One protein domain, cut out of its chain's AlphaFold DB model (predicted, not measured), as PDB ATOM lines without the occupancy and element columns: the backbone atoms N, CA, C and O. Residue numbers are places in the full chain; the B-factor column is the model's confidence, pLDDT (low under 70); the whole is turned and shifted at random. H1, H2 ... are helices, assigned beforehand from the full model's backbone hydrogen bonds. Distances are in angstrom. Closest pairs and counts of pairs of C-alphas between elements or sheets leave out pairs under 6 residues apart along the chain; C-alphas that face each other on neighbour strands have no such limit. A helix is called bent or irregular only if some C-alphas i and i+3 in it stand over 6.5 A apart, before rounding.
ATOM      1  N   SER A 254       1.713  41.548  37.554       95.38
ATOM      2  CA  SER A 254       2.006  41.621  36.121       95.38
ATOM      3  C   SER A 254       0.814  42.237  35.382       95.38
ATOM      4  O   SER A 254      -0.323  42.159  35.852       95.38
ATOM      5  N   LEU A 255       1.056  42.826  34.208       94.19
ATOM      6  CA  LEU A 255      -0.004  43.469  33.426       94.19
ATOM      7  C   LEU A 255      -1.179  42.513  33.165       94.19
ATOM      8  O   LEU A 255      -2.320  42.861  33.451       94.19
ATOM      9  N   GLN A 256      -0.899  41.282  32.730       95.44
ATOM     10  CA  GLN A 256      -1.928  40.260  32.521       95.44
ATOM     11  C   GLN A 256      -2.720  39.973  33.805       95.44
ATOM     12  O   GLN A 256      -3.948  40.062  33.801       95.44
ATOM     13  N   LYS A 257      -2.042  39.705  34.933       95.69
ATOM     14  CA  LYS A 257      -2.717  39.444  36.220       95.69
ATOM     15  C   LYS A 257      -3.574  40.630  36.659       95.69
ATOM     16  O   LYS A 257      -4.699  40.423  37.106       95.69
ATOM     17  N   PHE A 258      -3.071  41.852  36.498       96.12
ATOM     18  CA  PHE A 258      -3.805  43.077  36.793       96.12
ATOM     19  C   PHE A 258      -5.081  43.180  35.951       96.12
ATOM     20  O   PHE A 258      -6.163  43.361  36.509       96.12
ATOM     21  N   VAL A 259      -4.987  42.978  34.635       96.31
ATOM     22  CA  VAL A 259      -6.135  43.020  33.718       96.31
ATOM     23  C   VAL A 259      -7.197  41.985  34.104       96.31
ATOM     24  O   VAL A 259      -8.384  42.315  34.147       96.31
ATOM     25  N   LEU A 260      -6.796  40.768  34.498       96.69
ATOM     26  CA  LEU A 260      -7.741  39.745  34.970       96.69
ATOM     27  C   LEU A 260      -8.575  40.202  36.174       96.69
ATOM     28  O   LEU A 260      -9.729  39.792  36.301       96.69
ATOM     29  N   THR A 261      -8.025  41.049  37.054       95.31
ATOM     30  CA  THR A 261      -8.774  41.584  38.208       95.31
ATOM     31  C   THR A 261      -9.898  42.535  37.797       95.31
ATOM     32  O   THR A 261     -10.839  42.741  38.562       95.31
ATOM     33  N   LYS A 262      -9.825  43.106  36.589       94.94
ATOM     34  CA  LYS A 262     -10.772  44.108  36.085       94.94
ATOM     35  C   LYS A 262     -11.917  43.498  35.279       94.94
ATOM     36  O   LYS A 262     -12.978  44.112  35.201       94.94
ATOM     37  N   ILE A 263     -11.756  42.267  34.784       96.38
ATOM     38  CA  ILE A 263     -12.764  41.553  33.981       96.38
ATOM     39  C   ILE A 263     -14.160  41.546  34.622       96.38
ATOM     40  O   ILE A 263     -15.101  41.900  33.919       96.38
ATOM     41  N   PRO A 264     -14.351  41.224  35.921       95.31
ATOM     42  CA  PRO A 264     -15.693  41.206  36.507       95.31
ATOM     43  C   PRO A 264     -16.429  42.547  36.392       95.31
ATOM     44  O   PRO A 264     -17.615  42.567  36.085       95.31
ATOM     45  N   LYS A 265     -15.720  43.666  36.590       92.25
ATOM     46  CA  LYS A 265     -16.310  45.007  36.472       92.25
ATOM     47  C   LYS A 265     -16.639  45.358  35.023       92.25
ATOM     48  O   LYS A 265     -17.679  45.953  34.779       92.25
ATOM     49  N   ILE A 266     -15.779  44.971  34.080       95.06
ATOM     50  CA  ILE A 266     -15.993  45.203  32.644       95.06
ATOM     51  C   ILE A 266     -17.220  44.429  32.160       95.06
ATOM     52  O   ILE A 266     -18.094  44.998  31.511       95.06
ATOM     53  N   LEU A 267     -17.332  43.151  32.543       96.25
ATOM     54  CA  LEU A 267     -18.505  42.331  32.243       96.25
ATOM     55  C   LEU A 267     -19.784  42.981  32.777       96.25
ATOM     56  O   LEU A 267     -20.764  43.091  32.048       96.25
ATOM     57  N   GLN A 268     -19.762  43.435  34.029       93.56
ATOM     58  CA  GLN A 268     -20.939  43.993  34.682       93.56
ATOM     59  C   GLN A 268     -21.355  45.357  34.114       93.56
ATOM     60  O   GLN A 268     -22.527  45.564  33.814       93.56
ATOM     61  N   ASN A 269     -20.407  46.289  33.983       90.56
ATOM     62  CA  ASN A 269     -20.715  47.702  33.754       90.56
ATOM     63  C   ASN A 269     -20.600  48.121  32.289       90.56
ATOM     64  O   ASN A 269     -21.377  48.959  31.842       90.56
ATOM     65  N   GLU A 270     -19.619  47.583  31.561       92.25
ATOM     66  CA  GLU A 270     -19.343  47.997  30.179       92.25
ATOM     67  C   GLU A 270     -20.088  47.112  29.176       92.25
ATOM     68  O   GLU A 270     -20.600  47.612  28.180       92.25
ATOM     69  N   LEU A 271     -20.195  45.809  29.458       94.12
ATOM     70  CA  LEU A 271     -20.822  44.837  28.554       94.12
ATOM     71  C   LEU A 271     -22.250  44.443  28.949       94.12
ATOM     72  O   LEU A 271     -22.869  43.659  28.234       94.12
ATOM     73  N   ASN A 272     -22.763  44.942  30.082       93.38
ATOM     74  CA  ASN A 272     -24.067  44.568  30.648       93.38
ATOM     75  C   ASN A 272     -24.301  43.044  30.636       93.38
ATOM     76  O   ASN A 272     -25.381  42.556  30.309       93.38
ATOM     77  N   PHE A 273     -23.266  42.270  30.972       95.12
ATOM     78  CA  PHE A 273     -23.283  40.815  30.837       95.12
ATOM     79  C   PHE A 273     -24.354  40.155  31.715       95.12
ATOM     80  O   PHE A 273     -24.896  39.123  31.332       95.12
ATOM     81  N   ASP A 274     -24.709  40.779  32.844       93.69
ATOM     82  CA  ASP A 274     -25.825  40.355  33.696       93.69
ATOM     83  C   ASP A 274     -27.147  40.311  32.918       93.69
ATOM     84  O   ASP A 274     -27.876  39.333  33.040       93.69
ATOM     85  N   GLN A 275     -27.423  41.316  32.076       93.50
ATOM     86  CA  GLN A 275     -28.634  41.361  31.253       93.50
ATOM     87  C   GLN A 275     -28.633  40.222  30.229       93.50
ATOM     88  O   GLN A 275     -29.617  39.503  30.099       93.50
ATOM     89  N   LYS A 276     -27.499  39.995  29.558       91.75
ATOM     90  CA  LYS A 276     -27.357  38.888  28.602       91.75
ATOM     91  C   LYS A 276     -27.556  37.524  29.268       91.75
ATOM     92  O   LYS A 276     -28.167  36.633  28.690       91.75
ATOM     93  N   LEU A 277     -27.024  37.332  30.476       91.62
ATOM     94  CA  LEU A 277     -27.233  36.095  31.231       91.62
ATOM     95  C   LEU A 277     -28.678  35.960  31.722       91.62
ATOM     96  O   LEU A 277     -29.193  34.849  31.768       91.62
ATOM     97  N   GLU A 278     -29.327  37.064  32.084       91.31
ATOM     98  CA  GLU A 278     -30.734  37.094  32.476       91.31
ATOM     99  C   GLU A 278     -31.662  36.724  31.317       91.31
ATOM    100  O   GLU A 278     -32.547  35.894  31.502       91.31
ATOM    101  N   GLU A 279     -31.412  37.250  30.118       90.75
ATOM    102  CA  GLU A 279     -32.121  36.872  28.888       90.75
ATOM    103  C   GLU A 279     -32.020  35.356  28.644       90.75
ATOM    104  O   GLU A 279     -33.042  34.687  28.517       90.75
ATOM    105  N   LEU A 280     -30.814  34.782  28.727       88.56
ATOM    106  CA  LEU A 280     -30.587  33.337  28.552       88.56
ATOM    107  C   LEU A 280     -31.202  32.461  29.659       88.56
ATOM    108  O   LEU A 280     -31.464  31.277  29.436       88.56
ATOM    109  N   CYS A 281     -31.389  33.006  30.865       86.00
ATOM    110  CA  CYS A 281     -32.099  32.326  31.952       86.00
ATOM    111  C   CYS A 281     -33.617  32.329  31.742       86.00
ATOM    112  O   CYS A 281     -34.278  31.374  32.139       86.00
ATOM    113  N   ASN A 282     -34.150  33.422  31.192       84.50
ATOM    114  CA  ASN A 282     -35.587  33.660  31.063       84.50
ATOM    115  C   ASN A 282     -36.179  33.078  29.770       84.50
ATOM    116  O   ASN A 282     -37.398  32.962  29.667       84.50
ATOM    117  N   GLU A 283     -35.348  32.722  28.787       82.38
ATOM    118  CA  GLU A 283     -35.771  31.946  27.617       82.38
ATOM    119  C   GLU A 283     -36.439  30.624  28.041       82.38
ATOM    120  O   GLU A 283     -35.969  29.955  28.962       82.38
ATOM    121  N   GLU A 284     -37.509  30.219  27.340       67.88
ATOM    122  CA  GLU A 284     -38.346  29.048  27.677       67.88
ATOM    123  C   GLU A 284     -37.546  27.740  27.853       67.88
ATOM    124  O   GLU A 284     -37.950  26.856  28.606       67.88
ATOM    125  N   GLU A 285     -36.382  27.627  27.206       74.25
ATOM    126  CA  GLU A 285     -35.497  26.460  27.291       74.25
ATOM    127  C   GLU A 285     -34.364  26.569  28.325       74.25
ATOM    128  O   GLU A 285     -33.575  25.629  28.449       74.25
ATOM    129  N   ASN A 286     -34.235  27.686  29.047       78.12
ATOM    130  CA  ASN A 286     -33.108  27.970  29.941       78.12
ATOM    131  C   ASN A 286     -31.751  27.629  29.280       78.12
ATOM    132  O   ASN A 286     -31.035  26.682  29.638       78.12
ATOM    133  N   THR A 287     -31.400  28.398  28.248       86.88
ATOM    134  CA  THR A 287     -30.242  28.132  27.384       86.88
ATOM    135  C   THR A 287     -28.911  28.520  28.028       86.88
ATOM    136  O   THR A 287     -27.847  28.273  27.450       86.88
ATOM    137  N   ILE A 288     -28.912  29.037  29.263       87.75
ATOM    138  CA  ILE A 288     -27.682  29.412  29.970       87.75
ATOM    139  C   ILE A 288     -26.704  28.239  30.115       87.75
ATOM    140  O   ILE A 288     -25.489  28.445  30.072       87.75
ATOM    141  N   SER A 289     -27.188  26.998  30.217       86.06
ATOM    142  CA  SER A 289     -26.336  25.800  30.237       86.06
ATOM    143  C   SER A 289     -25.600  25.596  28.907       86.06
ATOM    144  O   SER A 289     -24.444  25.180  28.907       86.06
ATOM    145  N   LYS A 290     -26.222  25.979  27.784       89.69
ATOM    146  CA  LYS A 290     -25.654  25.910  26.425       89.69
ATOM    147  C   LYS A 290     -24.693  27.073  26.120       89.69
ATOM    148  O   LYS A 290     -23.997  27.040  25.106       89.69
ATOM    149  N   PHE A 291     -24.622  28.100  26.976       93.00
ATOM    150  CA  PHE A 291     -23.763  29.268  26.758       93.00
ATOM    151  C   PHE A 291     -22.272  28.895  26.723       93.00
ATOM    152  O   PHE A 291     -21.678  28.540  27.753       93.00
ATOM    153  N   LYS A 292     -21.662  29.045  25.540       94.88
ATOM    154  CA  LYS A 292     -20.247  28.768  25.268       94.88
ATOM    155  C   LYS A 292     -19.372  29.966  25.640       94.88
ATOM    156  O   LYS A 292     -19.281  30.944  24.902       94.88
ATOM    157  N   VAL A 293     -18.680  29.863  26.774       95.31
ATOM    158  CA  VAL A 293     -17.819  30.939  27.296       95.31
ATOM    159  C   VAL A 293     -16.655  31.262  26.358       95.31
ATOM    160  O   VAL A 293     -16.364  32.434  26.149       95.31
ATOM    161  N   ALA A 294     -16.010  30.247  25.773       93.62
ATOM    162  CA  ALA A 294     -14.903  30.458  24.839       93.62
ATOM    163  C   ALA A 294     -15.344  31.290  23.623       93.62
ATOM    164  O   ALA A 294     -14.709  32.293  23.318       93.62
ATOM    165  N   GLN A 295     -16.489  30.937  23.024       94.81
ATOM    166  CA  GLN A 295     -17.073  31.683  21.908       94.81
ATOM    167  C   GLN A 295     -17.379  33.128  22.303       94.81
ATOM    168  O   GLN A 295     -17.047  34.057  21.580       94.81
ATOM    169  N   PHE A 296     -17.960  33.337  23.488       95.50
ATOM    170  CA  PHE A 296     -18.233  34.685  23.977       95.50
ATOM    171  C   PHE A 296     -16.960  35.522  24.117       95.50
ATOM    172  O   PHE A 296     -16.977  36.693  23.766       95.50
ATOM    173  N   VAL A 297     -15.856  34.962  24.617       95.94
ATOM    174  CA  VAL A 297     -14.602  35.720  24.753       95.94
ATOM    175  C   VAL A 297     -14.081  36.194  23.396       95.94
ATOM    176  O   VAL A 297     -13.535  37.288  23.327       95.94
ATOM    177  N   GLU A 298     -14.253  35.407  22.337       93.50
ATOM    178  CA  GLU A 298     -13.737  35.744  21.004       93.50
ATOM    179  C   GLU A 298     -14.680  36.639  20.196       93.50
ATOM    180  O   GLU A 298     -14.212  37.586  19.567       93.50
ATOM    181  N   ASP A 299     -15.985  36.383  20.264       92.69
ATOM    182  CA  ASP A 299     -16.983  37.075  19.443       92.69
ATOM    183  C   ASP A 299     -17.540  38.342  20.093       92.69
ATOM    184  O   ASP A 299     -18.170  39.159  19.422       92.69
ATOM    185  N   SER A 300     -17.390  38.495  21.412       92.50
ATOM    186  CA  SER A 300     -17.879  39.685  22.111       92.50
ATOM    187  C   SER A 300     -16.880  40.836  22.078       92.50
ATOM    188  O   SER A 300     -15.684  40.672  21.836       92.50
ATOM    189  N   ASP A 301     -17.362  42.011  22.479       94.81
ATOM    190  CA  ASP A 301     -16.536  43.203  22.655       94.81
ATOM    191  C   ASP A 301     -15.576  43.128  23.857       94.81
ATOM    192  O   ASP A 301     -14.839  44.081  24.109       94.81
ATOM    193  N   LEU A 302     -15.506  42.006  24.590       96.25
ATOM    194  CA  LEU A 302     -14.619  41.873  25.748       96.25
ATOM    195  C   LEU A 302     -13.143  42.075  25.384       96.25
ATOM    196  O   LEU A 302     -12.472  42.888  26.016       96.25
ATOM    197  N   LEU A 303     -12.621  41.372  24.374       96.38
ATOM    198  CA  LEU A 303     -11.219  41.539  23.970       96.38
ATOM    199  C   LEU A 303     -10.938  42.947  23.413       96.38
ATOM    200  O   LEU A 303      -9.960  43.552  23.861       96.38
ATOM    201  N   PRO A 304     -11.765  43.518  22.511       96.44
ATOM    202  CA  PRO A 304     -11.631  44.915  22.091       96.44
ATOM    203  C   PRO A 304     -11.609  45.920  23.251       96.44
ATOM    204  O   PRO A 304     -10.744  46.800  23.282       96.44
ATOM    205  N   VAL A 305     -12.509  45.778  24.229       96.19
ATOM    206  CA  VAL A 305     -12.572  46.648  25.413       96.19
ATOM    207  C   VAL A 305     -11.303  46.521  26.256       96.19
ATOM    208  O   VAL A 305     -10.725  47.533  26.649       96.19
ATOM    209  N   LEU A 306     -10.803  45.302  26.477       95.56
ATOM    210  CA  LEU A 306      -9.550  45.081  27.205       95.56
ATOM    211  C   LEU A 306      -8.347  45.710  26.488       95.56
ATOM    212  O   LEU A 306      -7.544  46.393  27.127       95.56
ATOM    213  N   LYS A 307      -8.243  45.538  25.162       95.69
ATOM    214  CA  LYS A 307      -7.185  46.163  24.349       95.69
ATOM    215  C   LYS A 307      -7.220  47.680  24.467       95.69
ATOM    216  O   LYS A 307      -6.192  48.300  24.735       95.69
ATOM    217  N   LYS A 308      -8.408  48.274  24.334       94.75
ATOM    218  CA  LYS A 308      -8.611  49.724  24.424       94.75
ATOM    219  C   LYS A 308      -8.280  50.268  25.816       94.75
ATOM    220  O   LYS A 308      -7.530  51.235  25.922       94.75
ATOM    221  N   ASN A 309      -8.812  49.650  26.870       92.19
ATOM    222  CA  ASN A 309      -8.710  50.168  28.237       92.19
ATOM    223  C   ASN A 309      -7.292  50.031  28.809       92.19
ATOM    224  O   ASN A 309      -6.860  50.886  29.579       92.19
ATOM    225  N   PHE A 310      -6.553  48.988  28.418       93.62
ATOM    226  CA  PHE A 310      -5.226  48.686  28.972       93.62
ATOM    227  C   PHE A 310      -4.079  48.825  27.967       93.62
ATOM    228  O   PHE A 310      -2.942  48.500  28.303       93.62
ATOM    229  N   LYS A 311      -4.360  49.338  26.762       93.69
ATOM    230  CA  LYS A 311      -3.385  49.526  25.673       93.69
ATOM    231  C   LYS A 311      -2.630  48.234  25.335       93.69
ATOM    232  O   LYS A 311      -1.422  48.267  25.116       93.69
ATOM    233  N   LEU A 312      -3.343  47.106  25.339       94.69
ATOM    234  CA  LEU A 312      -2.776  45.807  24.978       94.69
ATOM    235  C   LEU A 312      -2.698  45.686  23.459       94.69
ATOM    236  O   LEU A 312      -3.640  46.061  22.756       94.69
ATOM    237  N   SER A 313      -1.588  45.142  22.978       95.44
ATOM    238  CA  SER A 313      -1.435  44.717  21.590       95.44
ATOM    239  C   SER A 313      -2.066  43.338  21.367       95.44
ATOM    240  O   SER A 313      -2.442  42.647  22.316       95.44
ATOM    241  N   ASP A 314      -2.195  42.926  20.106       94.44
ATOM    242  CA  ASP A 314      -2.682  41.582  19.773       94.44
ATOM    243  C   ASP A 314      -1.720  40.490  20.261       94.44
ATOM    244  O   ASP A 314      -2.173  39.425  20.679       94.44
ATOM    245  N   ASP A 315      -0.421  40.796  20.304       94.12
ATOM    246  CA  ASP A 315       0.632  39.891  20.773       94.12
ATOM    247  C   ASP A 315       0.571  39.656  22.291       94.12
ATOM    248  O   ASP A 315       0.939  38.587  22.777       94.12
ATOM    249  N   ASP A 316       0.053  40.628  23.053       93.50
ATOM    250  CA  ASP A 316      -0.150  40.490  24.501       93.50
ATOM    251  C   ASP A 316      -1.314  39.538  24.843       93.50
ATOM    252  O   ASP A 316      -1.437  39.092  25.992       93.50
ATOM    253  N   ILE A 317      -2.182  39.239  23.866       96.06
ATOM    254  CA  ILE A 317      -3.361  38.374  24.011       96.06
ATOM    255  C   ILE A 317      -3.078  36.994  23.422       96.06
ATOM    256  O   ILE A 317      -3.666  36.554  22.429       96.06
ATOM    257  N   ASP A 318      -2.183  36.280  24.095       96.00
ATOM    258  CA  ASP A 318      -1.869  34.898  23.772       96.00
ATOM    259  C   ASP A 318      -3.023  33.937  24.132       96.00
ATOM    260  O   ASP A 318      -3.988  34.256  24.841       96.00
ATOM    261  N   LYS A 319      -2.928  32.704  23.623       96.38
ATOM    262  CA  LYS A 319      -3.922  31.648  23.876       96.38
ATOM    263  C   LYS A 319      -4.078  31.361  25.376       96.38
ATOM    264  O   LYS A 319      -5.189  31.099  25.842       96.38
ATOM    265  N   THR A 320      -2.984  31.448  26.132       97.00
ATOM    266  CA  THR A 320      -2.962  31.248  27.586       97.00
ATOM    267  C   THR A 320      -3.791  32.312  28.299       97.00
ATOM    268  O   THR A 320      -4.658  31.986  29.114       97.00
ATOM    269  N   PHE A 321      -3.584  33.584  27.959       97.25
ATOM    270  CA  PHE A 321      -4.294  34.711  28.541       97.25
ATOM    271  C   PHE A 321      -5.777  34.690  28.169       97.25
ATOM    272  O   PHE A 321      -6.621  34.859  29.051       97.25
ATOM    273  N   LYS A 322      -6.130  34.354  26.918       96.69
ATOM    274  CA  LYS A 322      -7.530  34.095  26.531       96.69
ATOM    275  C   LYS A 322      -8.178  33.008  27.393       96.69
ATOM    276  O   LYS A 322      -9.304  33.184  27.857       96.69
ATOM    277  N   GLY A 323      -7.461  31.917  27.672       97.44
ATOM    278  CA  GLY A 323      -7.930  30.860  28.575       97.44
ATOM    279  C   GLY A 323      -8.186  31.361  30.003       97.44
ATOM    280  O   GLY A 323      -9.193  31.010  30.622       97.44
ATOM    281  N   GLN A 324      -7.325  32.242  30.518       97.69
ATOM    282  CA  GLN A 324      -7.512  32.872  31.830       97.69
ATOM    283  C   GLN A 324      -8.709  33.834  31.850       97.69
ATOM    284  O   GLN A 324      -9.468  33.845  32.824       97.69
ATOM    285  N   ILE A 325      -8.921  34.599  30.773       97.94
ATOM    286  CA  ILE A 325     -10.104  35.452  30.590       97.94
ATOM    287  C   ILE A 325     -11.371  34.592  30.602       97.94
ATOM    288  O   ILE A 325     -12.281  34.858  31.388       97.94
ATOM    289  N   ALA A 326     -11.404  33.515  29.810       97.81
ATOM    290  CA  ALA A 326     -12.526  32.582  29.768       97.81
ATOM    291  C   ALA A 326     -12.838  32.007  31.155       97.81
ATOM    292  O   ALA A 326     -13.992  32.011  31.576       97.81
ATOM    293  N   ARG A 327     -11.818  31.617  31.931       96.94
ATOM    294  CA  ARG A 327     -12.008  31.154  33.315       96.94
ATOM    295  C   ARG A 327     -12.687  32.215  34.188       96.94
ATOM    296  O   ARG A 327     -13.615  31.884  34.922       96.94
ATOM    297  N   ARG A 328     -12.281  33.489  34.090       97.31
ATOM    298  CA  ARG A 328     -12.917  34.595  34.834       97.31
ATOM    299  C   ARG A 328     -14.381  34.794  34.433       97.31
ATOM    300  O   ARG A 328     -15.213  34.977  35.320       97.31
ATOM    301  N   VAL A 329     -14.702  34.700  33.141       97.69
ATOM    302  CA  VAL A 329     -16.088  34.767  32.639       97.69
ATOM    303  C   VAL A 329     -16.918  33.587  33.162       97.69
ATOM    304  O   VAL A 329     -18.028  33.794  33.648       97.69
ATOM    305  N   THR A 330     -16.376  32.365  33.155       96.94
ATOM    306  CA  THR A 330     -17.048  31.175  33.708       96.94
ATOM    307  C   THR A 330     -17.355  31.340  35.194       96.94
ATOM    308  O   THR A 330     -18.486  31.102  35.616       96.94
ATOM    309  N   THR A 331     -16.384  31.792  35.997       97.00
ATOM    310  CA  THR A 331     -16.607  32.052  37.428       97.00
ATOM    311  C   THR A 331     -17.684  33.115  37.643       97.00
ATOM    312  O   THR A 331     -18.515  32.972  38.538       97.00
ATOM    313  N   TYR A 332     -17.694  34.169  36.824       97.44
ATOM    314  CA  TYR A 332     -18.718  35.209  36.888       97.44
ATOM    315  C   TYR A 332     -20.114  34.645  36.577       97.44
ATOM    316  O   TYR A 332     -21.032  34.809  37.380       97.44
ATOM    317  N   LYS A 333     -20.253  33.893  35.476       95.44
ATOM    318  CA  LYS A 333     -21.489  33.190  35.094       95.44
ATOM    319  C   LYS A 333     -21.990  32.276  36.216       95.44
ATOM    320  O   LYS A 333     -23.160  32.338  36.578       95.44
ATOM    321  N   ALA A 334     -21.113  31.462  36.806       95.12
ATOM    322  CA  ALA A 334     -21.481  30.567  37.903       95.12
ATOM    323  C   ALA A 334     -22.020  31.340  39.117       95.12
ATOM    324  O   ALA A 334     -23.055  30.981  39.674       95.12
ATOM    325  N   ARG A 335     -21.368  32.449  39.496       94.94
ATOM    326  CA  ARG A 335     -21.839  33.326  40.582       94.94
ATOM    327  C   ARG A 335     -23.197  33.951  40.272       94.94
ATOM    328  O   ARG A 335     -24.034  34.024  41.166       94.94
ATOM    329  N   PHE A 336     -23.421  34.371  39.029       94.69
ATOM    330  CA  PHE A 336     -24.709  34.899  38.585       94.69
ATOM    331  C   PHE A 336     -25.824  33.853  38.727       94.69
ATOM    332  O   PHE A 336     -26.834  34.123  39.375       94.69
ATOM    333  N   VAL A 337     -25.611  32.633  38.216       92.62
ATOM    334  CA  VAL A 337     -26.580  31.527  38.323       92.62
ATOM    335  C   VAL A 337     -26.865  31.179  39.782       92.62
ATOM    336  O   VAL A 337     -28.024  31.055  40.169       92.62
ATOM    337  N   LEU A 338     -25.829  31.078  40.622       93.19
ATOM    338  CA  LEU A 338     -25.993  30.818  42.057       93.19
ATOM    339  C   LEU A 338     -26.797  31.924  42.754       93.19
ATOM    340  O   LEU A 338     -27.647  31.628  43.591       93.19
ATOM    341  N   LYS A 339     -26.568  33.191  42.391       93.69
ATOM    342  CA  LYS A 339     -27.330  34.333  42.910       93.69
ATOM    343  C   LYS A 339     -28.800  34.265  42.486       93.69
ATOM    344  O   LYS A 339     -29.670  34.419  43.335       93.69
ATOM    345  N   LYS A 340     -29.085  33.975  41.212       89.69
ATOM    346  CA  LYS A 340     -30.457  33.795  40.701       89.69
ATOM    347  C   LYS A 340     -31.166  32.606  41.355       89.69
ATOM    348  O   LYS A 340     -32.311  32.738  41.776       89.69
ATOM    349  N   LYS A 341     -30.464  31.480  41.537       90.06
ATOM    350  CA  LYS A 341     -30.972  30.305  42.263       90.06
ATOM    351  C   LYS A 341     -31.311  30.639  43.714       90.06
ATOM    352  O   LYS A 341     -32.382  30.275  44.181       90.06
ATOM    353  N   LYS A 342     -30.437  31.371  44.414       93.25
ATOM    354  CA  LYS A 342     -30.684  31.820  45.794       93.25
ATOM    355  C   LYS A 342     -31.905  32.741  45.901       93.25
ATOM    356  O   LYS A 342     -32.604  32.694  46.905       93.25
ATOM    357  N   ASN A 343     -32.164  33.551  44.877       89.31
ATOM    358  CA  ASN A 343     -33.318  34.448  44.830       89.31
ATOM    359  C   ASN A 343     -34.631  33.745  44.431       89.31
ATOM    360  O   ASN A 343     -35.671  34.392  44.421       89.31
ATOM    361  N   GLY A 344     -34.601  32.450  44.097       81.75
ATOM    362  CA  GLY A 344     -35.788  31.686  43.697       81.75
ATOM    363  C   GLY A 344     -36.277  31.949  42.268       81.75
ATOM    364  O   GLY A 344     -37.259  31.350  41.852       81.75
TER     365      GLY A 344
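What this domain is: This is residues 254 to 344 of the 567 residues of an uncharacterized protein of Tetrapisispora phaffii (strain ATCC 24235 / CBS 4417 / NBRC 1672 / NRRL Y-8282 / UCD 70-5) (UniProt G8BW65). One long helix, H6, runs along most of an elongated body, with H1 and H4 crossing it; H5 packs on H1, and little H3 on H2. The printed part has 91 residues and six named helices, H1 to H6 in chain order, all helix, packed mostly crossed. It is compact, radius of gyration of the C-alphas 13.7 A, and only just a rod, spanning 41 by 20 by 20 A.

Where its parts are: H6, residues 319 to 342, runs 34.6 A from C-alpha 319 at (-3.922, 31.648, 23.876). H1, 255 to 270, spans 20.1 A from C-alpha 255 at (-0.004, 43.469, 33.426); it is irregular, C-alphas 261 and 264 being 7.1 A apart. H2 is 273 to 282, H3 287 to 290, H4 293 to 299, H5 302 to 310.

How they stand to each other: H6 touches H1 at a steep tilt of 40 degrees, closest C-alphas Leu 260 and Ile 325, 6.6 A. H4 touches H6 at 60 degrees, steep, closest C-alphas Ala 294 and Ala 326, 5.9 A. Every O i to N i+4 pair is within hydrogen-bond range in H2, H4, H5 and H6, 9 of 12 in H1; H3 is too short for one.

The domain as a whole: The farthest C-alphas, Asp 315 and Gly 344, are 43.8 A apart. The printed part has no cut and no long link; pLDDT is under 70 at residue 284 alone.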